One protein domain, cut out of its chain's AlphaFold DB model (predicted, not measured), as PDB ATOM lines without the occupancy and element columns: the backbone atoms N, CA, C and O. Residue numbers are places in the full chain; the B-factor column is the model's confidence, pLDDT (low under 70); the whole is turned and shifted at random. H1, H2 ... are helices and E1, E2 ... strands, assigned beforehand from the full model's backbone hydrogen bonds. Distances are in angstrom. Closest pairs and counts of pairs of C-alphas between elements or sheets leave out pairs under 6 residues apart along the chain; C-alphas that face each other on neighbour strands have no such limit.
ATOM      1  N   GLU A   4     -97.734  47.573  19.918       77.44
ATOM      2  CA  GLU A   4     -98.575  46.472  20.402       77.44
ATOM      3  C   GLU A   4     -97.782  45.209  20.753       77.44
ATOM      4  O   GLU A   4     -98.113  44.516  21.712       77.44
ATOM      5  N   ARG A   5     -96.696  44.907  20.027       79.06
ATOM      6  CA  ARG A   5     -95.831  43.766  20.371       79.06
ATOM      7  C   ARG A   5     -95.015  44.043  21.625       79.06
ATOM      8  O   ARG A   5     -94.828  43.124  22.409       79.06
ATOM      9  N   ILE A   6     -94.551  45.277  21.824       79.25
ATOM     10  CA  ILE A   6     -93.849  45.667  23.057       79.25
ATOM     11  C   ILE A   6     -94.812  45.576  24.243       79.25
ATOM     12  O   ILE A   6     -94.495  44.906  25.220       79.25
ATOM     13  N   ARG A   7     -96.018  46.142  24.117       79.12
ATOM     14  CA  ARG A   7     -97.076  46.032  25.131       79.12
ATOM     15  C   ARG A   7     -97.391  44.570  25.459       79.12
ATOM     16  O   ARG A   7     -97.396  44.202  26.624       79.12
ATOM     17  N   SER A   8     -97.564  43.724  24.442       81.50
ATOM     18  CA  SER A   8     -97.832  42.289  24.635       81.50
ATOM     19  C   SER A   8     -96.704  41.569  25.383       81.50
ATOM     20  O   SER A   8     -96.967  40.698  26.203       81.50
ATOM     21  N   VAL A   9     -95.441  41.929  25.120       84.38
ATOM     22  CA  VAL A   9     -94.291  41.362  25.845       84.38
ATOM     23  C   VAL A   9     -94.298  41.807  27.307       84.38
ATOM     24  O   VAL A   9     -94.082  40.976  28.182       84.38
ATOM     25  N   VAL A  10     -94.581  43.083  27.586       81.38
ATOM     26  CA  VAL A  10     -94.688  43.595  28.964       81.38
ATOM     27  C   VAL A  10     -95.795  42.865  29.727       81.38
ATOM     28  O   VAL A  10     -95.557  42.392  30.834       81.38
ATOM     29  N   VAL A  11     -96.969  42.702  29.114       83.62
ATOM     30  CA  VAL A  11     -98.092  41.941  29.685       83.62
ATOM     31  C   VAL A  11     -97.673  40.506  30.010       83.62
ATOM     32  O   VAL A  11     -97.867  40.066  31.140       83.62
ATOM     33  N   ALA A  12     -97.012  39.806  29.084       86.25
ATOM     34  CA  ALA A  12     -96.546  38.438  29.317       86.25
ATOM     35  C   ALA A  12     -95.535  38.337  30.480       86.25
ATOM     36  O   ALA A  12     -95.583  37.392  31.267       86.25
ATOM     37  N   VAL A  13     -94.638  39.321  30.622       86.62
ATOM     38  CA  VAL A  13     -93.707  39.403  31.762       86.62
ATOM     39  C   VAL A  13     -94.479  39.592  33.071       86.62
ATOM     40  O   VAL A  13     -94.213  38.894  34.047       86.62
ATOM     41  N   LEU A  14     -95.464  40.492  33.100       84.31
ATOM     42  CA  LEU A  14     -96.294  40.715  34.285       84.31
ATOM     43  C   LEU A  14     -97.080  39.455  34.668       84.31
ATOM     44  O   LEU A  14     -97.094  39.080  35.841       84.31
ATOM     45  N   GLU A  15     -97.681  38.761  33.701       85.88
ATOM     46  CA  GLU A  15     -98.387  37.493  33.927       85.88
ATOM     47  C   GLU A  15     -97.476  36.448  34.578       85.88
ATOM     48  O   GLU A  15     -97.862  35.835  35.577       85.88
ATOM     49  N   GLN A  16     -96.254  36.302  34.059       89.88
ATOM     50  CA  GLN A  16     -95.278  35.319  34.523       89.88
ATOM     51  C   GLN A  16     -94.693  35.636  35.911       89.88
ATOM     52  O   GLN A  16     -94.271  34.720  36.620       89.88
ATOM     53  N   HIS A  17     -94.658  36.909  36.312       88.25
ATOM     54  CA  HIS A  17     -93.979  37.360  37.527       88.25
ATOM     55  C   HIS A  17     -94.943  38.036  38.513       88.25
ATOM     56  O   HIS A  17     -95.078  39.257  38.547       88.25
ATOM     57  N   GLU A  18     -95.556  37.240  39.396       87.75
ATOM     58  CA  GLU A  18     -96.526  37.699  40.413       87.75
ATOM     59  C   GLU A  18     -96.006  38.822  41.325       87.75
ATOM     60  O   GLU A  18     -96.773  39.679  41.769       87.75
ATOM     61  N   MET A  19     -94.694  38.858  41.585       86.25
ATOM     62  CA  MET A  19     -94.068  39.911  42.395       86.25
ATOM     63  C   MET A  19     -94.284  41.314  41.812       86.25
ATOM     64  O   MET A  19     -94.438  42.265  42.568       86.25
ATOM     65  N   LEU A  20     -94.372  41.439  40.483       82.44
ATOM     66  CA  LEU A  20     -94.589  42.715  39.792       82.44
ATOM     67  C   LEU A  20     -96.051  43.181  39.847       82.44
ATOM     68  O   LEU A  20     -96.380  44.269  39.384       82.44
ATOM     69  N   ARG A  21     -96.929  42.334  40.389       84.56
ATOM     70  CA  ARG A  21     -98.379  42.544  40.496       84.56
ATOM     71  C   ARG A  21     -98.868  42.468  41.932       84.56
ATOM     72  O   ARG A  21    -100.062  42.363  42.196       84.56
ATOM     73  N   THR A  22     -97.932  42.439  42.865       87.44
ATOM     74  CA  THR A  22     -98.225  42.276  44.272       87.44
ATOM     75  C   THR A  22     -98.643  43.615  44.860       87.44
ATOM     76  O   THR A  22     -97.845  44.545  44.934       87.44
ATOM     77  N   ALA A  23     -99.888  43.683  45.318       87.75
ATOM     78  CA  ALA A  23    -100.405  44.761  46.133       87.75
ATOM     79  C   ALA A  23    -100.150  44.500  47.617       87.75
ATOM     80  O   ALA A  23    -100.278  43.365  48.087       87.75
ATOM     81  N   ILE A  24     -99.847  45.563  48.356       88.75
ATOM     82  CA  ILE A  24     -99.714  45.549  49.812       88.75
ATOM     83  C   ILE A  24    -100.609  46.646  50.369       88.75
ATOM     84  O   ILE A  24    -100.428  47.815  50.042       88.75
ATOM     85  N   TYR A  25    -101.562  46.270  51.215       88.75
ATOM     86  CA  TYR A  25    -102.491  47.205  51.846       88.75
ATOM     87  C   TYR A  25    -102.871  46.724  53.246       88.75
ATOM     88  O   TYR A  25    -102.709  45.551  53.598       88.75
ATOM     89  N   PHE A  26    -103.358  47.642  54.073       92.00
ATOM     90  CA  PHE A  26    -103.842  47.307  55.407       92.00
ATOM     91  C   PHE A  26    -105.321  46.905  55.341       92.00
ATOM     92  O   PHE A  26    -106.175  47.697  54.952       92.00
ATOM     93  N   ASP A  27    -105.638  45.662  55.708       93.12
ATOM     94  CA  ASP A  27    -107.023  45.198  55.809       93.12
ATOM     95  C   ASP A  27    -107.607  45.662  57.148       93.12
ATOM     96  O   ASP A  27    -107.312  45.105  58.209       93.12
ATOM     97  N   GLU A  28    -108.462  46.680  57.096       93.94
ATOM     98  CA  GLU A  28    -109.107  47.257  58.277       93.94
ATOM     99  C   GLU A  28    -110.015  46.281  59.035       93.94
ATOM    100  O   GLU A  28    -110.175  46.417  60.250       93.94
ATOM    101  N   ASN A  29    -110.590  45.282  58.356       95.31
ATOM    102  CA  ASN A  29    -111.450  44.286  58.997       95.31
ATOM    103  C   ASN A  29    -110.616  43.277  59.788       95.31
ATOM    104  O   ASN A  29    -111.000  42.864  60.882       95.31
ATOM    105  N   ARG A  30    -109.469  42.883  59.229       94.06
ATOM    106  CA  ARG A  30    -108.548  41.921  59.853       94.06
ATOM    107  C   ARG A  30    -107.496  42.586  60.743       94.06
ATOM    108  O   ARG A  30    -106.791  41.879  61.456       94.06
ATOM    109  N   LYS A  31    -107.405  43.921  60.717       95.06
ATOM    110  CA  LYS A  31    -106.411  44.743  61.428       95.06
ATOM    111  C   LYS A  31    -104.979  44.267  61.187       95.06
ATOM    112  O   LYS A  31    -104.168  44.207  62.110       95.06
ATOM    113  N   MET A  32    -104.673  43.917  59.940       95.38
ATOM    114  CA  MET A  32    -103.360  43.411  59.559       95.38
ATOM    115  C   MET A  32    -102.966  43.849  58.153       95.38
ATOM    116  O   MET A  32    -103.818  44.108  57.306       95.38
ATOM    117  N   LEU A  33    -101.657  43.881  57.904       93.31
ATOM    118  CA  LEU A  33    -101.119  44.069  56.564       93.31
ATOM    119  C   LEU A  33    -101.362  42.801  55.738       93.31
ATOM    120  O   LEU A  33    -101.079  41.692  56.202       93.31
ATOM    121  N   VAL A  34    -101.891  42.969  54.533       93.44
ATOM    122  CA  VAL A  34    -102.208  41.879  53.613       93.44
ATOM    123  C   VAL A  34    -101.493  42.116  52.290       93.44
ATOM    124  O   VAL A  34    -101.314  43.248  51.847       93.44
ATOM    125  N   GLN A  35    -101.090  41.009  51.676       92.19
ATOM    126  CA  GLN A  35    -100.514  40.963  50.346       92.19
ATOM    127  C   GLN A  35    -101.491  40.250  49.406       92.19
ATOM    128  O   GLN A  35    -102.015  39.189  49.757       92.19
ATOM    129  N   ALA A  36    -101.725  40.807  48.219       89.69
ATOM    130  CA  ALA A  36    -102.587  40.207  47.203       89.69
ATOM    131  C   ALA A  36    -101.971  40.351  45.808       89.69
ATOM    132  O   ALA A  36    -101.413  41.394  45.485       89.69
ATOM    133  N   VAL A  37    -102.085  39.324  44.968       88.69
ATOM    134  CA  VAL A  37    -101.635  39.385  43.568       88.69
ATOM    135  C   VAL A  37    -102.781  39.911  42.703       88.69
ATOM    136  O   VAL A  37    -103.850  39.305  42.659       88.69
ATOM    137  N   GLN A  38    -102.560  41.034  42.023       85.44
ATOM    138  CA  GLN A  38    -103.539  41.679  41.145       85.44
ATOM    139  C   GLN A  38    -103.573  41.010  39.770       85.44
ATOM    140  O   GLN A  38    -102.537  40.594  39.255       85.44
ATOM    141  N   SER A  39    -104.749  40.899  39.152       83.06
ATOM    142  CA  SER A  39    -104.900  40.366  37.791       83.06
ATOM    143  C   SER A  39    -104.344  41.324  36.733       83.06
ATOM    144  O   SER A  39    -104.435  42.539  36.887       83.06
ATOM    145  N   VAL A  40    -103.842  40.780  35.621       77.38
ATOM    146  CA  VAL A  40    -103.299  41.572  34.496       77.38
ATOM    147  C   VAL A  40    -104.394  42.201  33.632       77.38
ATOM    148  O   VAL A  40    -104.165  43.218  32.989       77.38
ATOM    149  N   ASP A  41    -105.609  41.658  33.695       69.56
ATOM    150  CA  ASP A  41    -106.770  42.056  32.888       69.56
ATOM    151  C   ASP A  41    -107.229  43.507  33.124       69.56
ATOM    152  O   ASP A  41    -108.004  44.062  32.343       69.56
ATOM    153  N   ASN A  42    -106.744  44.136  34.198       59.06
ATOM    154  CA  ASN A  42    -106.978  45.542  34.488       59.06
ATOM    155  C   ASN A  42    -106.014  46.385  33.631       59.06
ATOM    156  O   ASN A  42    -105.006  46.895  34.114       59.06
ATOM    157  N   ASN A  43    -106.320  46.471  32.332       53.91
ATOM    158  CA  ASN A  43    -105.493  47.076  31.275       53.91
ATOM    159  C   ASN A  43    -104.993  48.505  31.572       53.91
ATOM    160  O   ASN A  43    -104.012  48.932  30.970       53.91
ATOM    161  N   ASP A  44    -105.641  49.224  32.493       54.97
ATOM    162  CA  ASP A  44    -105.277  50.592  32.880       54.97
ATOM    163  C   ASP A  44    -104.406  50.667  34.142       54.97
ATOM    164  O   ASP A  44    -103.851  51.722  34.441       54.97
ATOM    165  N   ALA A  45    -104.281  49.573  34.901       53.69
ATOM    166  CA  ALA A  45    -103.509  49.578  36.139       53.69
ATOM    167  C   ALA A  45    -102.006  49.627  35.816       53.69
ATOM    168  O   ALA A  45    -101.276  50.470  36.327       53.69
ATOM    169  N   TYR A  46    -101.531  48.776  34.907       60.22
ATOM    170  CA  TYR A  46    -100.125  48.773  34.512       60.22
ATOM    171  C   TYR A  46     -99.867  49.885  33.497       60.22
ATOM    172  O   TYR A  46    -100.170  49.745  32.313       60.22
ATOM    173  N   SER A  47     -99.309  51.002  33.968       62.41
ATOM    174  CA  SER A  47     -99.085  52.198  33.156       62.41
ATOM    175  C   SER A  47     -98.019  51.934  32.085       62.41
ATOM    176  O   SER A  47     -96.815  52.097  32.313       62.41
ATOM    177  N   PHE A  48     -98.469  51.490  30.915       68.25
ATOM    178  CA  PHE A  48     -97.710  51.564  29.677       68.25
ATOM    179  C   PHE A  48     -98.040  52.896  29.010       68.25
ATOM    180  O   PHE A  48     -99.076  53.040  28.355       68.25
ATOM    181  N   GLU A  49     -97.158  53.874  29.173       71.06
ATOM    182  CA  GLU A  49     -97.341  55.196  28.585       71.06
ATOM    183  C   GLU A  49     -96.434  55.374  27.369       71.06
ATOM    184  O   GLU A  49     -95.230  55.110  27.402       71.06
ATOM    185  N   ILE A  50     -97.025  55.841  26.269       68.94
ATOM    186  CA  ILE A  50     -96.272  56.291  25.100       68.94
ATOM    187  C   ILE A  50     -96.007  57.776  25.309       68.94
ATOM    188  O   ILE A  50     -96.919  58.597  25.194       68.94
ATOM    189  N   THR A  51     -94.765  58.124  25.615       67.75
ATOM    190  CA  THR A  51     -94.407  59.514  25.888       67.75
ATOM    191  C   THR A  51     -94.025  60.205  24.580       67.75
ATOM    192  O   THR A  51     -93.030  59.851  23.946       67.75
ATOM    193  N   ALA A  52     -94.842  61.165  24.141       58.19
ATOM    194  CA  ALA A  52     -94.686  61.821  22.844       58.19
ATOM    195  C   ALA A  52     -93.647  62.966  22.838       58.19
ATOM    196  O   ALA A  52     -93.547  63.739  23.787       58.19
ATOM    197  N   ASN A  53     -92.926  63.038  21.712       52.72
ATOM    198  CA  ASN A  53     -92.135  64.086  21.035       52.72
ATOM    199  C   ASN A  53     -91.360  65.193  21.782       52.72
ATOM    200  O   ASN A  53     -90.293  65.555  21.294       52.72
ATOM    201  N   ASP A  54     -91.770  65.689  22.946       54.44
ATOM    202  CA  ASP A  54     -91.026  66.766  23.635       54.44
ATOM    203  C   ASP A  54     -89.857  66.231  24.490       54.44
ATOM    204  O   ASP A  54     -89.025  66.983  24.997       54.44
ATOM    205  N   ILE A  55     -89.768  64.903  24.627       58.00
ATOM    206  CA  ILE A  55     -88.786  64.172  25.445       58.00
ATOM    207  C   ILE A  55     -87.841  63.347  24.553       58.00
ATOM    208  O   ILE A  55     -87.451  62.232  24.880       58.00
ATOM    209  N   GLN A  56     -87.494  63.859  23.371       62.41
ATOM    210  CA  GLN A  56     -86.590  63.152  22.450       62.41
ATOM    211  C   GLN A  56     -85.103  63.387  22.762       62.41
ATOM    212  O   GLN A  56     -84.243  62.647  22.286       62.41
ATOM    213  N   SER A  57     -84.777  64.390  23.589       66.50
ATOM    214  CA  SER A  57     -83.404  64.628  24.042       66.50
ATOM    215  C   SER A  57     -83.038  63.737  25.231       66.50
ATOM    216  O   SER A  57     -83.875  63.446  26.088       66.50
ATOM    217  N   SER A  58     -81.761  63.364  25.338       68.62
ATOM    218  CA  SER A  58     -81.226  62.632  26.496       68.62
ATOM    219  C   SER A  58     -81.544  63.328  27.826       68.62
ATOM    220  O   SER A  58     -81.898  62.666  28.797       68.62
ATOM    221  N   ASN A  59     -81.497  64.663  27.856       73.38
ATOM    222  CA  ASN A  59     -81.871  65.459  29.027       73.38
ATOM    223  C   ASN A  59     -83.366  65.344  29.352       73.38
ATOM    224  O   ASN A  59     -83.722  65.213  30.520       73.38
ATOM    225  N   GLY A  60     -84.231  65.321  28.333       75.62
ATOM    226  CA  GLY A  60     -85.659  65.078  28.516       75.62
ATOM    227  C   GLY A  60     -85.922  63.722  29.169       75.62
ATOM    228  O   GLY A  60     -86.707  63.640  30.112       75.62
ATOM    229  N   ILE A  61     -85.241  62.666  28.712       75.00
ATOM    230  CA  ILE A  61     -85.387  61.316  29.281       75.00
ATOM    231  C   ILE A  61     -84.957  61.310  30.753       75.00
ATOM    232  O   ILE A  61     -85.665  60.771  31.598       75.00
ATOM    233  N   VAL A  62     -83.836  61.957  31.084       79.62
ATOM    234  CA  VAL A  62     -83.370  62.080  32.476       79.62
ATOM    235  C   VAL A  62     -84.382  62.832  33.345       79.62
ATOM    236  O   VAL A  62     -84.618  62.444  34.489       79.62
ATOM    237  N   ASP A  63     -85.011  63.882  32.820       81.81
ATOM    238  CA  ASP A  63     -86.037  64.626  33.548       81.81
ATOM    239  C   ASP A  63     -87.339  63.826  33.710       81.81
ATOM    240  O   ASP A  63     -87.987  63.938  34.752       81.81
ATOM    241  N   LEU A  64     -87.710  62.992  32.730       79.62
ATOM    242  CA  LEU A  64     -88.817  62.037  32.851       79.62
ATOM    243  C   LEU A  64     -88.544  61.035  33.979       79.62
ATOM    244  O   LEU A  64     -89.366  60.907  34.883       79.62
ATOM    245  N   LEU A  65     -87.365  60.407  33.984       79.00
ATOM    246  CA  LEU A  65     -86.968  59.476  35.044       79.00
ATOM    247  C   LEU A  65     -86.932  60.155  36.416       79.00
ATOM    248  O   LEU A  65     -87.384  59.585  37.405       79.00
ATOM    249  N   ARG A  66     -86.452  61.403  36.496       81.38
ATOM    250  CA  ARG A  66     -86.462  62.171  37.751       81.38
ATOM    251  C   ARG A  66     -87.885  62.468  38.234       81.38
ATOM    252  O   ARG A  66     -88.120  62.489  39.436       81.38
ATOM    253  N   LYS A  67     -88.835  62.727  37.333       79.19
ATOM    254  CA  LYS A  67     -90.242  62.941  37.710       79.19
ATOM    255  C   LYS A  67     -90.884  61.655  38.220       79.19
ATOM    256  O   LYS A  67     -91.564  61.697  39.244       79.19
ATOM    257  N   GLU A  68     -90.647  60.537  37.541       76.62
ATOM    258  CA  GLU A  68     -91.198  59.245  37.955       76.62
ATOM    259  C   GLU A  68     -90.559  58.742  39.255       76.62
ATOM    260  O   GLU A  68     -91.278  58.254  40.117       76.62
ATOM    261  N   SER A  69     -89.266  58.979  39.498       72.62
ATOM    262  CA  SER A  69     -88.645  58.614  40.783       72.62
ATOM    263  C   SER A  69     -89.181  59.420  41.973       72.62
ATOM    264  O   SER A  69     -89.152  58.950  43.111       72.62
ATOM    265  N   VAL A  70     -89.712  60.626  41.733       70.00
ATOM    266  CA  VAL A  70     -90.377  61.437  42.765       70.00
ATOM    267  C   VAL A  70     -91.828  61.005  42.980       70.00
ATOM    268  O   VAL A  70     -92.323  61.152  44.102       70.00
ATOM    269  N   LYS A  71     -92.490  60.394  41.988       64.50
ATOM    270  CA  LYS A  71     -93.714  59.607  42.208       64.50
ATOM    271  C   LYS A  71     -93.323  58.304  42.915       64.50
ATOM    272  O   LYS A  71     -93.310  57.225  42.338       64.50
ATOM    273  N   HIS A  72     -92.978  58.436  44.194       58.22
ATOM    274  CA  HIS A  72     -92.777  57.323  45.117       58.22
ATOM    275  C   HIS A  72     -93.955  56.360  44.990       58.22
ATOM    276  O   HIS A  72     -95.031  56.837  44.648       58.22
ATOM    277  N   PHE A  73     -93.738  55.072  45.295       59.75
ATOM    278  CA  PHE A  73     -94.664  53.925  45.322       59.75
ATOM    279  C   PHE A  73     -96.048  54.165  45.982       59.75
ATOM    280  O   PHE A  73     -96.511  53.401  46.824       59.75
ATOM    281  N   ALA A  74     -96.741  55.233  45.622       54.41
ATOM    282  CA  ALA A  74     -97.954  55.742  46.237       54.41
ATOM    283  C   ALA A  74     -99.140  54.812  45.972       54.41
ATOM    284  O   ALA A  74    -100.208  54.985  46.545       54.41
ATOM    285  N   GLU A  75     -98.932  53.808  45.121       71.44
ATOM    286  CA  GLU A  75     -99.931  52.870  44.639       71.44
ATOM    287  C   GLU A  75     -99.525  51.414  44.940       71.44
ATOM    288  O   GLU A  75     -99.963  50.491  44.252       71.44
ATOM    289  N   LEU A  76     -98.726  51.171  45.997       77.19
ATOM    290  CA  LEU A  76     -98.468  49.807  46.507       77.19
ATOM    291  C   LEU A  76     -99.768  49.054  46.796       77.19
ATOM    292  O   LEU A  76     -99.850  47.854  46.560       77.19
ATOM    293  N   GLU A  77    -100.804  49.759  47.247       78.25
ATOM    294  CA  GLU A  77    -102.131  49.189  47.499       78.25
ATOM    295  C   GLU A  77    -102.821  48.696  46.216       78.25
ATOM    296  O   GLU A  77    -103.697  47.837  46.273       78.25
ATOM    297  N   GLN A  78    -102.396  49.197  45.054       73.19
ATOM    298  CA  GLN A  78    -102.916  48.834  43.734       73.19
ATOM    299  C   GLN A  78    -102.031  47.803  43.018       73.19
ATOM    300  O   GLN A  78    -102.358  47.372  41.916       73.19
ATOM    301  N   GLY A  79    -100.917  47.384  43.629       72.19
ATOM    302  CA  GLY A  79     -99.982  46.424  43.033       72.19
ATOM    303  C   GLY A  79     -99.180  46.983  41.860       72.19
ATOM    304  O   GLY A  79     -98.678  46.214  41.040       72.19
ATOM    305  N   LEU A  80     -99.058  48.312  41.789       71.56
ATOM    306  CA  LEU A  80     -98.346  49.040  40.740       71.56
ATOM    307  C   LEU A  80     -96.921  49.350  41.172       71.56
ATOM    308  O   LEU A  80     -96.562  50.482  41.488       71.56
ATOM    309  N   VAL A  81     -96.108  48.297  41.203       75.12
ATOM    310  CA  VAL A  81     -94.683  48.379  41.558       75.12
ATOM    311  C   VAL A  81     -93.781  48.683  40.361       75.12
ATOM    312  O   VAL A  81     -92.618  49.017  40.548       75.12
ATOM    313  N   VAL A  82     -94.304  48.588  39.133       75.50
ATOM    314  CA  VAL A  82     -93.562  48.871  37.898       75.50
ATOM    315  C   VAL A  82     -94.384  49.766  36.981       75.50
ATOM    316  O   VAL A  82     -95.572  49.525  36.763       75.50
ATOM    317  N   ARG A  83     -93.717  50.762  36.395       76.38
ATOM    318  CA  ARG A  83     -94.243  51.625  35.331       76.38
ATOM    319  C   ARG A  83     -93.324  51.552  34.121       76.38
ATOM    320  O   ARG A  83     -92.108  51.471  34.273       76.38
ATOM    321  N   CYS A  84     -93.893  51.559  32.918       77.19
ATOM    322  CA  CYS A  84     -93.125  51.454  31.682       77.19
ATOM    323  C   CYS A  84     -93.438  52.640  30.766       77.19
ATOM    324  O   CYS A  84     -94.583  52.836  30.360       77.19
ATOM    325  N   HIS A  85     -92.404  53.400  30.405       78.06
ATOM    326  CA  HIS A  85     -92.503  54.455  29.402       78.06
ATOM    327  C   HIS A  85     -91.835  54.000  28.111       78.06
ATOM    328  O   HIS A  85     -90.648  53.665  28.097       78.06
ATOM    329  N   LEU A  86     -92.581  54.030  27.009       77.88
ATOM    330  CA  LEU A  86     -92.006  53.863  25.682       77.88
ATOM    331  C   LEU A  86     -91.700  55.243  25.098       77.88
ATOM    332  O   LEU A  86     -92.612  55.996  24.752       77.88
ATOM    333  N   VAL A  87     -90.411  55.554  24.969       75.00
ATOM    334  CA  VAL A  87     -89.925  56.816  24.396       75.00
ATOM    335  C   VAL A  87     -89.300  56.539  23.032       75.00
ATOM    336  O   VAL A  87     -88.434  55.672  22.904       75.00
ATOM    337  N   LYS A  88     -89.728  57.277  22.004       73.06
ATOM    338  CA  LYS A  88     -89.049  57.287  20.701       73.06
ATOM    339  C   LYS A  88     -87.837  58.208  20.810       73.06
ATOM    340  O   LYS A  88     -88.010  59.401  21.042       73.06
TER     341      LYS A  88
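What this domain is: This is residues 4 to 88 of the 110 residues of the protein "Hypothetical protein" of Adineta steineri (UniProt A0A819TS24). The domain is an elongated, loosely joined body with an antiparallel hairpin of E1 and E2 at one end of its long axis and a short parallel pair of strands, E3 and E4, toward the other. H3 lies over one side of the E3 and E4 pair and H1 over the other, both with few close approaches, while the short H2 leads from H1 into the hairpin. The printed part has 85 residues with three named helices and four named strands, in the order H1, H2, E1, E2, E3, H3, E4, and its class is mixed, helices and strands. It is loose, with a radius of gyration of the C-alphas of 15.2 A and spans of 49 by 28 by 17 A.

How they stand to each other: E1, residues 22 to 27, and E2, residues 32 to 37, form the hairpin, antiparallel with 151 degrees between their directions; N 23 and O 36 are 2.8 A apart and N 34 and O 25 are 2.9 A apart, within hydrogen-bond range. H2, residues 18 to 21, has 3 pairs of C-alphas within 8 A of E2, the closest being Arg 21 and Val 37 at 5.5 A. H1, residues 4 to 16, is close to H2 but not clearly touching; their closest C-alphas, of Leu 14 and Leu 20, are 6.1 A apart. The closest C-alphas of H1 and E3, residues 48 to 51, are those of Arg 7 and Phe 48, at 7.2 A. E3 and E4, residues 84 to 87, are parallel neighbours at 26 degrees, with N 49 and O 84 3.0 A apart and N 86 and O 49 2.9 A apart, within hydrogen-bond range. H1 and E4 are only just apart, at 8.5 A. H3, residues 58 to 70, is near E4, with 6 pairs of C-alphas within 10 A. E3, H3 and E4 make a strand-helix-strand unit, two parallel neighbour strands with a helix between them along the chain, and its crossover is right-handed. H1 and H3 are apart, and so are E2 and E3. In H1 and H3 every O i to N i+4 pair is within hydrogen-bond range; H2 is too short for such a pair.

Where its parts are: E1 measures 14.8 A from first to last C-alpha and E2 16.6 A. H1 begins at C-alpha 4, (-98.575, 46.472, 20.402), and measures 18.3 A; H3 measures 18.7 A. E4 ends at C-alpha 87, (-89.925, 56.816, 24.396).

The domain as a whole: The two C-alphas farthest apart are those of Arg 30 and Ser 57, at 49.3 A. The printed part has no cut. The link from H3 to E4, residues 71 to 83, is long, and its C-alphas lie 3 to 12 A from the mean of the C-alphas. Mean pLDDT of the printed part is 77.0, with residues 41 to 48, 50 to 58 and 71 to 74 under 70.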